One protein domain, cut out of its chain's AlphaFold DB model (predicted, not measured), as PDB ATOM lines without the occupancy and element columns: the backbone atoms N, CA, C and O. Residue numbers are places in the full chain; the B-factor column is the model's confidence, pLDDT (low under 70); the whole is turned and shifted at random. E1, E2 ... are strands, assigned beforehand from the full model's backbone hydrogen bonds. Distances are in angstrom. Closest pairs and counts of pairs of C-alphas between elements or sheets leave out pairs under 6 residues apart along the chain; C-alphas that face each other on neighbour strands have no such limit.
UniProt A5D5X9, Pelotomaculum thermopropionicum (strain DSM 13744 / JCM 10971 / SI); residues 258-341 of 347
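What this domain is: This is residues 258 to 341 of the 347 residues of a protein of Pelotomaculum thermopropionicum (strain DSM 13744 / JCM 10971 / SI) (UniProt A5D5X9). Little here is regular structure: a small five-stranded sheet bends back on itself, E4 and E3 facing E1 and E5 with E2 as hinge, and residues 265 to 271 of a long unnamed stretch stick out. The printed part has 84 residues, 29 in strands E1 to E5, with no named helix; the all-strand, antiparallel sheet runs E4 E3 E2 E1 E5. It is only just compact, close to loose, with radius of gyration of the C-alphas 13.8 A and spans of 44 by 27 by 23 A.

Where its parts are: Pass residues 258 to 288, then find C-alpha 289 at (-107.377, -14.922, 20.011); E1 runs to 294, 16.5 A. E2, 297 to 305, 19.8 A, bends 80 degrees at 302. E3 is 314 to 317, 10.1 A; E4, 323 to 327, 11.2 A; E5, 332 to 336, 12.0 A, ends at (-109.235, -15.993, 24.608).

How they stand to each other: This folded sheet, two leaves facing each other, holds a meander, E1 to E4, successive antiparallel neighbours in hairpins. Within hydrogen-bond range are N 292 and O 299, 2.8 A, for E1 and E2; N 304 and O 315, 2.8 A, for E2 and E3; N 314 and O 327, 2.8 A, for E3 and E4; N 291 and O 333, 2.9 A, for E1 and E5. The closest C-alphas of E1 and E4, Ala 292 and Phe 327, are 6.8 A apart.

The domain as a whole: The farthest C-alphas, Gly 269 and Gly 296, are 44.6 A apart. The printed part has no cut and no long link; pLDDT is under 70 at residues 258 to 277.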
ATOM      1  N   ARG A 258     -92.524 -20.084  11.343       61.28
ATOM      2  CA  ARG A 258     -91.182 -19.991  11.915       61.28
ATOM      3  C   ARG A 258     -90.321 -19.282  10.880       61.28
ATOM      4  O   ARG A 258     -89.746 -19.944  10.028       61.28
ATOM      5  N   ARG A 259     -90.246 -17.946  10.914       51.28
ATOM      6  CA  ARG A 259     -89.237 -17.231  10.113       51.28
ATOM      7  C   ARG A 259     -87.860 -17.740  10.554       51.28
ATOM      8  O   ARG A 259     -87.478 -17.523  11.701       51.28
ATOM      9  N   SER A 260     -87.174 -18.480   9.682       53.59
ATOM     10  CA  SER A 260     -85.878 -19.099   9.985       53.59
ATOM     11  C   SER A 260     -84.733 -18.629   9.095       53.59
ATOM     12  O   SER A 260     -83.624 -19.106   9.320       53.59
ATOM     13  N   LEU A 261     -84.980 -17.735   8.125       46.62
ATOM     14  CA  LEU A 261     -84.042 -17.440   7.029       46.62
ATOM     15  C   LEU A 261     -82.622 -17.108   7.526       46.62
ATOM     16  O   LEU A 261     -81.663 -17.650   7.006       46.62
ATOM     17  N   HIS A 262     -82.486 -16.358   8.627       50.56
ATOM     18  CA  HIS A 262     -81.179 -16.021   9.225       50.56
ATOM     19  C   HIS A 262     -80.920 -16.668  10.595       50.56
ATOM     20  O   HIS A 262     -79.914 -16.399  11.236       50.56
ATOM     21  N   ARG A 263     -81.836 -17.514  11.085       59.81
ATOM     22  CA  ARG A 263     -81.749 -18.123  12.432       59.81
ATOM     23  C   ARG A 263     -81.180 -19.542  12.414       59.81
ATOM     24  O   ARG A 263     -80.864 -20.090  13.469       59.81
ATOM     25  N   GLN A 264     -81.100 -20.162  11.235       58.34
ATOM     26  CA  GLN A 264     -80.339 -21.403  11.046       58.34
ATOM     27  C   GLN A 264     -78.829 -21.117  10.959       58.34
ATOM     28  O   GLN A 264     -78.024 -21.934  11.428       58.34
ATOM     29  N   HIS A 265     -78.477 -19.923  10.469       58.03
ATOM     30  CA  HIS A 265     -77.149 -19.326  10.558       58.03
ATOM     31  C   HIS A 265     -76.847 -18.905  12.004       58.03
ATOM     32  O   HIS A 265     -77.749 -18.611  12.793       58.03
ATOM     33  N   PHE A 266     -75.577 -18.969  12.386       55.94
ATOM     34  CA  PHE A 266     -75.118 -18.487  13.684       55.94
ATOM     35  C   PHE A 266     -75.091 -16.953  13.687       55.94
ATOM     36  O   PHE A 266     -74.793 -16.342  12.665       55.94
ATOM     37  N   GLN A 267     -75.418 -16.332  14.823       63.72
ATOM     38  CA  GLN A 267     -75.139 -14.906  15.019       63.72
ATOM     39  C   GLN A 267     -73.654 -14.720  15.385       63.72
ATOM     40  O   GLN A 267     -72.956 -15.704  15.653       63.72
ATOM     41  N   LYS A 268     -73.171 -13.467  15.404       58.28
ATOM     42  CA  LYS A 268     -71.808 -13.121  15.850       58.28
ATOM     43  C   LYS A 268     -71.502 -13.819  17.189       58.28
ATOM     44  O   LYS A 268     -72.328 -13.809  18.102       58.28
ATOM     45  N   GLY A 269     -70.349 -14.487  17.276       67.88
ATOM     46  CA  GLY A 269     -69.952 -15.271  18.454       67.88
ATOM     47  C   GLY A 269     -70.607 -16.655  18.578       67.88
ATOM     48  O   GLY A 269     -70.707 -17.184  19.681       67.88
ATOM     49  N   SER A 270     -71.103 -17.247  17.484       63.12
ATOM     50  CA  SER A 270     -71.676 -18.609  17.447       63.12
ATOM     51  C   SER A 270     -72.921 -18.833  18.320       63.12
ATOM     52  O   SER A 270     -73.402 -19.965  18.459       63.12
ATOM     53  N   LYS A 271     -73.503 -17.761  18.870       58.62
ATOM     54  CA  LYS A 271     -74.702 -17.819  19.710       58.62
ATOM     55  C   LYS A 271     -75.947 -18.028  18.849       58.62
ATOM     56  O   LYS A 271     -76.111 -17.444  17.776       58.62
ATOM     57  N   ARG A 272     -76.846 -18.893  19.326       58.97
ATOM     58  CA  ARG A 272     -78.173 -19.102  18.735       58.97
ATOM     59  C   ARG A 272     -79.234 -18.579  19.700       58.97
ATOM     60  O   ARG A 272     -79.316 -19.097  20.812       58.97
ATOM     61  N   PRO A 273     -80.069 -17.610  19.296       59.19
ATOM     62  CA  PRO A 273     -81.099 -17.073  20.174       59.19
ATOM     63  C   PRO A 273     -82.202 -18.107  20.443       59.19
ATOM     64  O   PRO A 273     -82.601 -18.854  19.540       59.19
ATOM     65  N   LEU A 274     -82.739 -18.108  21.668       54.97
ATOM     66  CA  LEU A 274     -83.938 -18.866  22.042       54.97
ATOM     67  C   LEU A 274     -85.090 -18.489  21.096       54.97
ATOM     68  O   LEU A 274     -85.440 -17.317  20.946       54.97
ATOM     69  N   PHE A 275     -85.660 -19.471  20.393       57.41
ATOM     70  CA  PHE A 275     -86.721 -19.219  19.418       57.41
ATOM     71  C   PHE A 275     -87.636 -20.429  19.229       57.41
ATOM     72  O   PHE A 275     -87.196 -21.577  19.232       57.41
ATOM     73  N   GLY A 276     -88.920 -20.161  18.980       55.62
ATOM     74  CA  GLY A 276     -89.900 -21.179  18.583       55.62
ATOM     75  C   GLY A 276     -90.858 -21.636  19.682       55.62
ATOM     76  O   GLY A 276     -91.695 -22.496  19.408       55.62
ATOM     77  N   GLY A 277     -90.776 -21.050  20.879       67.06
ATOM     78  CA  GLY A 277     -91.802 -21.191  21.907       67.06
ATOM     79  C   GLY A 277     -93.135 -20.576  21.470       67.06
ATOM     80  O   GLY A 277     -93.181 -19.646  20.660       67.06
ATOM     81  N   ALA A 278     -94.233 -21.106  22.010       78.19
ATOM     82  CA  ALA A 278     -95.542 -20.457  21.918       78.19
ATOM     83  C   ALA A 278     -95.629 -19.211  22.821       78.19
ATOM     84  O   ALA A 278     -96.543 -18.411  22.668       78.19
ATOM     85  N   SER A 279     -94.668 -19.041  23.728       82.88
ATOM     86  CA  SER A 279     -94.473 -17.877  24.586       82.88
ATOM     87  C   SER A 279     -92.995 -17.485  24.561       82.88
ATOM     88  O   SER A 279     -92.133 -18.319  24.272       82.88
ATOM     89  N   ASN A 280     -92.718 -16.222  24.855       80.44
ATOM     90  CA  ASN A 280     -91.381 -15.669  25.062       80.44
ATOM     91  C   ASN A 280     -91.298 -14.857  26.368       80.44
ATOM     92  O   ASN A 280     -90.504 -13.929  26.453       80.44
ATOM     93  N   GLY A 281     -92.150 -15.171  27.350       80.88
ATOM     94  CA  GLY A 281     -92.222 -14.455  28.631       80.88
ATOM     95  C   GLY A 281     -93.121 -13.215  28.612       80.88
ATOM     96  O   GLY A 281     -93.444 -12.688  29.669       80.88
ATOM     97  N   THR A 282     -93.593 -12.780  27.440       84.94
ATOM     98  CA  THR A 282     -94.579 -11.693  27.338       84.94
ATOM     99  C   THR A 282     -96.003 -12.162  27.673       84.94
ATOM    100  O   THR A 282     -96.300 -13.359  27.706       84.94
ATOM    101  N   PHE A 283     -96.913 -11.206  27.908       90.44
ATOM    102  CA  PHE A 283     -98.321 -11.480  28.230       90.44
ATOM    103  C   PHE A 283     -99.055 -12.284  27.141       90.44
ATOM    104  O   PHE A 283     -99.888 -13.146  27.451       90.44
ATOM    105  N   PHE A 284     -98.756 -12.011  25.867       92.81
ATOM    106  CA  PHE A 284     -99.383 -12.676  24.726       92.81
ATOM    107  C   PHE A 284     -98.664 -13.972  24.361       92.81
ATOM    108  O   PHE A 284     -97.440 -14.078  24.421       92.81
ATOM    109  N   ARG A 285     -99.434 -14.962  23.912       91.94
ATOM    110  CA  ARG A 285     -98.919 -16.232  23.396       91.94
ATOM    111  C   ARG A 285     -99.327 -16.404  21.942       91.94
ATOM    112  O   ARG A 285    -100.369 -15.920  21.509       91.94
ATOM    113  N   LYS A 286     -98.517 -17.124  21.169       90.88
ATOM    114  CA  LYS A 286     -98.871 -17.470  19.791       90.88
ATOM    115  C   LYS A 286    -100.163 -18.285  19.774       90.88
ATOM    116  O   LYS A 286    -100.299 -19.280  20.486       90.88
ATOM    117  N   GLY A 287    -101.084 -17.854  18.924       92.19
ATOM    118  CA  GLY A 287    -102.412 -18.423  18.783       92.19
ATOM    119  C   GLY A 287    -103.439 -17.911  19.784       92.19
ATOM    120  O   GLY A 287    -104.565 -18.387  19.738       92.19
ATOM    121  N   ASP A 288    -103.089 -16.980  20.675       94.38
ATOM    122  CA  ASP A 288    -104.101 -16.273  21.460       94.38
ATOM    123  C   ASP A 288    -105.050 -15.538  20.504       94.38
ATOM    124  O   ASP A 288    -104.603 -14.920  19.534       94.38
ATOM    125  N   TRP A 289    -106.352 -15.630  20.766       95.19
ATOM    126  CA  TRP A 289    -107.377 -14.922  20.011       95.19
ATOM    127  C   TRP A 289    -107.543 -13.529  20.609       95.19
ATOM    128  O   TRP A 289    -107.794 -13.382  21.810       95.19
ATOM    129  N   VAL A 290    -107.355 -12.507  19.781       96.12
ATOM    130  CA  VAL A 290    -107.251 -11.112  20.206       96.12
ATOM    131  C   VAL A 290    -108.123 -10.209  19.344       96.12
ATOM    132  O   VAL A 290    -108.414 -10.512  18.185       96.12
ATOM    133  N   GLU A 291    -108.510  -9.082  19.923       97.31
ATOM    134  CA  GLU A 291    -109.033  -7.925  19.207       97.31
ATOM    135  C   GLU A 291    -107.930  -6.870  19.160       97.31
ATOM    136  O   GLU A 291    -107.329  -6.565  20.187       97.31
ATOM    137  N   ALA A 292    -107.626  -6.346  17.981       96.25
ATOM    138  CA  ALA A 292    -106.586  -5.355  17.774       96.25
ATOM    139  C   ALA A 292    -107.159  -4.146  17.041       96.25
ATOM    140  O   ALA A 292    -107.994  -4.306  16.156       96.25
ATOM    141  N   GLU A 293    -106.707  -2.947  17.387       95.44
ATOM    142  CA  GLU A 293    -107.217  -1.712  16.794       95.44
ATOM    143  C   GLU A 293    -106.120  -0.948  16.050       95.44
ATOM    144  O   GLU A 293    -105.010  -0.750  16.559       95.44
ATOM    145  N   LYS A 294    -106.430  -0.501  14.830       91.06
ATOM    146  CA  LYS A 294    -105.559   0.374  14.041       91.06
ATOM    147  C   LYS A 294    -106.415   1.333  13.220       91.06
ATOM    148  O   LYS A 294    -107.286   0.881  12.488       91.06
ATOM    149  N   ALA A 295    -106.126   2.631  13.340       88.56
ATOM    150  CA  ALA A 295    -106.844   3.707  12.651       88.56
ATOM    151  C   ALA A 295    -108.377   3.632  12.842       88.56
ATOM    152  O   ALA A 295    -109.125   3.667  11.876       88.56
ATOM    153  N   GLY A 296    -108.841   3.425  14.083       88.62
ATOM    154  CA  GLY A 296    -110.271   3.303  14.414       88.62
ATOM    155  C   GLY A 296    -110.934   1.984  13.992       88.62
ATOM    156  O   GLY A 296    -112.036   1.678  14.443       88.62
ATOM    157  N   VAL A 297    -110.263   1.153  13.189       93.31
ATOM    158  CA  VAL A 297    -110.786  -0.143  12.741       93.31
ATOM    159  C   VAL A 297    -110.367  -1.250  13.706       93.31
ATOM    160  O   VAL A 297    -109.181  -1.410  14.025       93.31
ATOM    161  N   LYS A 298    -111.347  -2.045  14.153       95.38
ATOM    162  CA  LYS A 298    -111.138  -3.220  15.009       95.38
ATOM    163  C   LYS A 298    -111.008  -4.485  14.170       95.38
ATOM    164  O   LYS A 298    -111.888  -4.831  13.390       95.38
ATOM    165  N   TYR A 299    -109.934  -5.220  14.409       94.75
ATOM    166  CA  TYR A 299    -109.617  -6.495  13.783       94.75
ATOM    167  C   TYR A 299    -109.680  -7.601  14.828       94.75
ATOM    168  O   TYR A 299    -109.188  -7.437  15.942       94.75
ATOM    169  N   ARG A 300    -110.231  -8.762  14.472       94.94
ATOM    170  CA  ARG A 300    -110.165  -9.965  15.312       94.94
ATOM    171  C   ARG A 300    -109.342 -11.029  14.617       94.94
ATOM    172  O   ARG A 300    -109.558 -11.313  13.445       94.94
ATOM    173  N   GLY A 301    -108.413 -11.625  15.351       94.94
ATOM    174  CA  GLY A 301    -107.504 -12.609  14.781       94.94
ATOM    175  C   GLY A 301    -106.670 -13.322  15.831       94.94
ATOM    176  O   GLY A 301    -106.902 -13.200  17.033       94.94
ATOM    177  N   TRP A 302    -105.687 -14.082  15.365       95.38
ATOM    178  CA  TRP A 302    -104.809 -14.887  16.201       95.38
ATOM    179  C   TRP A 302    -103.402 -14.311  16.207       95.38
ATOM    180  O   TRP A 302    -102.848 -13.948  15.168       95.38
ATOM    181  N   VAL A 303    -102.788 -14.268  17.384       94.00
ATOM    182  CA  VAL A 303    -101.408 -13.806  17.537       94.00
ATOM    183  C   VAL A 303    -100.464 -14.732  16.763       94.00
ATOM    184  O   VAL A 303    -100.285 -15.902  17.107       94.00
ATOM    185  N   CYS A 304     -99.813 -14.214  15.725       91.31
ATOM    186  CA  CYS A 304     -98.842 -14.950  14.913       91.31
ATOM    187  C   CYS A 304     -97.388 -14.551  15.223       91.31
ATOM    188  O   CYS A 304     -96.461 -15.345  15.022       91.31
ATOM    189  N   GLY A 305     -97.176 -13.332  15.728       89.25
ATOM    190  CA  GLY A 305     -95.871 -12.779  16.091       89.25
ATOM    191  C   GLY A 305     -95.899 -12.190  17.495       89.25
ATOM    192  O   GLY A 305     -96.843 -11.485  17.837       89.25
ATOM    193  N   LEU A 306     -94.873 -12.489  18.291       89.25
ATOM    194  CA  LEU A 306     -94.727 -11.949  19.641       89.25
ATOM    195  C   LEU A 306     -93.750 -10.771  19.634       89.25
ATOM    196  O   LEU A 306     -92.805 -10.816  18.837       89.25
ATOM    197  N   PRO A 307     -93.935  -9.783  20.528       87.81
ATOM    198  CA  PRO A 307     -92.971  -8.713  20.718       87.81
ATOM    199  C   PRO A 307     -91.594  -9.274  21.080       87.81
ATOM    200  O   PRO A 307     -91.487 -10.170  21.918       87.81
ATOM    201  N   THR A 308     -90.548  -8.761  20.451       82.56
ATOM    202  CA  THR A 308     -89.135  -9.026  20.748       82.56
ATOM    203  C   THR A 308     -88.436  -7.718  21.105       82.56
ATOM    204  O   THR A 308     -88.997  -6.645  20.898       82.56
ATOM    205  N   GLU A 309     -87.191  -7.794  21.577       77.81
ATOM    206  CA  GLU A 309     -86.346  -6.614  21.836       77.81
ATOM    207  C   GLU A 309     -86.283  -5.675  20.621       77.81
ATOM    208  O   GLU A 309     -86.476  -4.469  20.744       77.81
ATOM    209  N   THR A 310     -86.118  -6.250  19.428       78.00
ATOM    210  CA  THR A 310     -86.057  -5.519  18.154       78.00
ATOM    211  C   THR A 310     -87.415  -5.116  17.588       78.00
ATOM    212  O   THR A 310     -87.519  -4.158  16.834       78.00
ATOM    213  N   THR A 311     -88.478  -5.862  17.881       82.44
ATOM    214  CA  THR A 311     -89.806  -5.622  17.311       82.44
ATOM    215  C   THR A 311     -90.819  -5.643  18.431       82.44
ATOM    216  O   THR A 311     -91.357  -6.690  18.770       82.44
ATOM    217  N   LYS A 312     -91.131  -4.472  18.982       89.56
ATOM    218  CA  LYS A 312     -92.031  -4.327  20.138       89.56
ATOM    219  C   LYS A 312     -93.524  -4.529  19.809       89.56
ATOM    220  O   LYS A 312     -94.379  -4.291  20.656       89.56
ATOM    221  N   LEU A 313     -93.856  -4.960  18.589       92.88
ATOM    222  CA  LEU A 313     -95.226  -5.099  18.087       92.88
ATOM    223  C   LEU A 313     -95.722  -6.550  18.138       92.88
ATOM    224  O   LEU A 313     -94.967  -7.498  17.916       92.88
ATOM    225  N   VAL A 314     -97.028  -6.717  18.345       93.31
ATOM    226  CA  VAL A 314     -97.732  -8.000  18.245       93.31
ATOM    227  C   VAL A 314     -98.217  -8.183  16.810       93.31
ATOM    228  O   VAL A 314     -98.910  -7.329  16.264       93.31
ATOM    229  N   GLY A 315     -97.862  -9.301  16.180       93.19
ATOM    230  CA  GLY A 315     -98.391  -9.664  14.865       93.19
ATOM    231  C   GLY A 315     -99.706 -10.422  15.005       93.19
ATOM    232  O   GLY A 315     -99.742 -11.413  15.735       93.19
ATOM    233  N   VAL A 316    -100.741 -10.006  14.276       94.62
ATOM    234  CA  VAL A 316    -102.060 -10.658  14.267       94.62
ATOM    235  C   VAL A 316    -102.369 -11.162  12.858       94.62
ATOM    236  O   VAL A 316    -102.116 -10.464  11.873       94.62
ATOM    237  N   ALA A 317    -102.878 -12.386  12.766       94.38
ATOM    238  CA  ALA A 317    -103.285 -13.046  11.532       94.38
ATOM    239  C   ALA A 317    -104.776 -13.394  11.550       94.38
ATOM    240  O   ALA A 317    -105.370 -13.546  12.619       94.38
ATOM    241  N   ASP A 318    -105.361 -13.528  10.367       93.38
ATOM    242  CA  ASP A 318    -106.713 -14.040  10.188       93.38
ATOM    243  C   ASP A 318    -106.775 -15.560  10.435       93.38
ATOM    244  O   ASP A 318    -105.801 -16.201  10.852       93.38
ATOM    245  N   ALA A 319    -107.949 -16.148  10.211       91.50
ATOM    246  CA  ALA A 319    -108.176 -17.569  10.443       91.50
ATOM    247  C   ALA A 319    -107.466 -18.483   9.429       91.50
ATOM    248  O   ALA A 319    -107.233 -19.660   9.734       91.50
ATOM    249  N   ASP A 320    -107.110 -17.960   8.254       89.88
ATOM    250  CA  ASP A 320    -106.316 -18.643   7.227       89.88
ATOM    251  C   ASP A 320    -104.811 -18.584   7.533       89.88
ATOM    252  O   ASP A 320    -104.015 -19.337   6.969       89.88
ATOM    253  N   GLY A 321    -104.414 -17.737   8.485       88.69
ATOM    254  CA  GLY A 321    -103.029 -17.527   8.883       88.69
ATOM    255  C   GLY A 321    -102.322 -16.442   8.069       88.69
ATOM    256  O   GLY A 321    -101.112 -16.254   8.240       88.69
ATOM    257  N   LYS A 322    -103.047 -15.697   7.225       90.75
ATOM    258  CA  LYS A 322    -102.522 -14.509   6.550       90.75
ATOM    259  C   LYS A 322    -102.466 -13.366   7.559       90.75
ATOM    260  O   LYS A 322    -103.361 -13.148   8.370       90.75
ATOM    261  N   ARG A 323    -101.341 -12.651   7.574       91.44
ATOM    262  CA  ARG A 323    -101.117 -11.576   8.545       91.44
ATOM    263  C   ARG A 323    -102.011 -10.387   8.206       91.44
ATOM    264  O   ARG A 323    -101.874  -9.830   7.127       91.44
ATOM    265  N   ILE A 324    -102.841  -9.980   9.162       93.06
ATOM    266  CA  ILE A 324    -103.652  -8.760   9.089       93.06
ATOM    267  C   ILE A 324    -102.744  -7.546   9.283       93.06
ATOM    268  O   ILE A 324    -102.799  -6.576   8.538       93.06
ATOM    269  N   GLY A 325    -101.864  -7.608  10.284       92.81
ATOM    270  CA  GLY A 325    -100.956  -6.508  10.569       92.81
ATOM    271  C   GLY A 325    -100.105  -6.722  11.810       92.81
ATOM    272  O   GLY A 325    -100.041  -7.813  12.387       92.81
ATOM    273  N   GLN A 326     -99.430  -5.648  12.204       93.94
ATOM    274  CA  GLN A 326     -98.692  -5.540  13.453       93.94
ATOM    275  C   GLN A 326     -99.259  -4.382  14.264       93.94
ATOM    276  O   GLN A 326     -99.563  -3.323  13.717       93.94
ATOM    277  N   PHE A 327     -99.403  -4.606  15.563       95.31
ATOM    278  CA  PHE A 327    -100.119  -3.718  16.465       95.31
ATOM    279  C   PHE A 327     -99.284  -3.466  17.717       95.31
ATOM    280  O   PHE A 327     -98.563  -4.349  18.190       95.31
ATOM    281  N   SER A 328     -99.382  -2.254  18.263       94.06
ATOM    282  CA  SER A 328     -98.818  -1.962  19.582       94.06
ATOM    283  C   SER A 328     -99.525  -2.824  20.633       94.06
ATOM    284  O   SER A 328    -100.754  -2.892  20.588       94.06
ATOM    285  N   PRO A 329     -98.815  -3.443  21.597       93.81
ATOM    286  CA  PRO A 329     -99.434  -4.262  22.642       93.81
ATOM    287  C   PRO A 329    -100.575  -3.556  23.389       93.81
ATOM    288  O   PRO A 329    -101.553  -4.204  23.741       93.81
ATOM    289  N   LYS A 330    -100.487  -2.228  23.565       94.00
ATOM    290  CA  LYS A 330    -101.530  -1.407  24.209       94.00
ATOM    291  C   LYS A 330    -102.846  -1.365  23.419       94.00
ATOM    292  O   LYS A 330    -103.898  -1.151  24.001       94.00
ATOM    293  N   LYS A 331    -102.788  -1.580  22.100       95.31
ATOM    294  CA  LYS A 331    -103.944  -1.605  21.187       95.31
ATOM    295  C   LYS A 331    -104.421  -3.029  20.884       95.31
ATOM    296  O   LYS A 331    -105.146  -3.237  19.915       95.31
ATOM    297  N   VAL A 332    -103.979  -4.016  21.666       96.62
ATOM    298  CA  VAL A 332    -104.368  -5.420  21.516       96.62
ATOM    299  C   VAL A 332    -105.003  -5.895  22.813       96.62
ATOM    300  O   VAL A 332    -104.389  -5.856  23.875       96.62
ATOM    301  N   ARG A 333    -106.232  -6.394  22.725       96.75
ATOM    302  CA  ARG A 333    -106.979  -6.970  23.838       96.75
ATOM    303  C   ARG A 333    -107.097  -8.477  23.664       96.75
ATOM    304  O   ARG A 333    -107.543  -8.964  22.627       96.75
ATOM    305  N   LEU A 334    -106.733  -9.224  24.703       96.38
ATOM    306  CA  LEU A 334    -106.930 -10.671  24.738       96.38
ATOM    307  C   LEU A 334    -108.423 -11.007  24.849       96.38
ATOM    308  O   LEU A 334    -109.083 -10.568  25.786       96.38
ATOM    309  N   LEU A 335    -108.934 -11.820  23.922       93.81
ATOM    310  CA  LEU A 335    -110.297 -12.357  23.976       93.81
ATOM    311  C   LEU A 335    -110.314 -13.780  24.544       93.81
ATOM    312  O   LEU A 335    -111.161 -14.106  25.373       93.81
ATOM    313  N   ALA A 336    -109.385 -14.633  24.103       92.25
ATOM    314  CA  ALA A 336    -109.235 -15.993  24.608       92.25
ATOM    315  C   ALA A 336    -107.805 -16.514  24.426       92.25
ATOM    316  O   ALA A 336    -107.104 -16.151  23.480       92.25
ATOM    317  N   ARG A 337    -107.379 -17.411  25.320       93.06
ATOM    318  CA  ARG A 337    -106.088 -18.098  25.191       93.06
ATOM    319  C   ARG A 337    -106.094 -19.093  24.034       93.06
ATOM    320  O   ARG A 337    -107.134 -19.649  23.686       93.06
ATOM    321  N   SER A 338    -104.908 -19.341  23.481       90.25
ATOM    322  CA  SER A 338    -104.706 -20.275  22.375       90.25
ATOM    323  C   SER A 338    -105.259 -21.665  22.669       90.25
ATOM    324  O   SER A 338    -104.867 -22.335  23.626       90.25
ATOM    325  N   THR A 339    -106.127 -22.135  21.781       87.88
ATOM    326  CA  THR A 339    -106.694 -23.488  21.808       87.88
ATOM    327  C   THR A 339    -106.034 -24.419  20.781       87.88
ATOM    328  O   THR A 339    -106.308 -25.628  20.728       87.88
ATOM    329  N   GLY A 340    -105.124 -23.868  19.970       88.88
ATOM    330  CA  GLY A 340    -104.460 -24.540  18.856       88.88
ATOM    331  C   GLY A 340    -105.278 -24.599  17.562       88.88
ATOM    332  O   GLY A 340    -104.808 -25.229  16.615       88.88
ATOM    333  N   PHE A 341    -106.452 -23.963  17.515       93.56
ATOM    334  CA  PHE A 341    -107.285 -23.835  16.319       93.56
ATOM    335  C   PHE A 341    -107.616 -22.370  16.017       93.56
ATOM    336  O   PHE A 341    -107.812 -21.572  16.933       93.56
TER     337      PHE A 341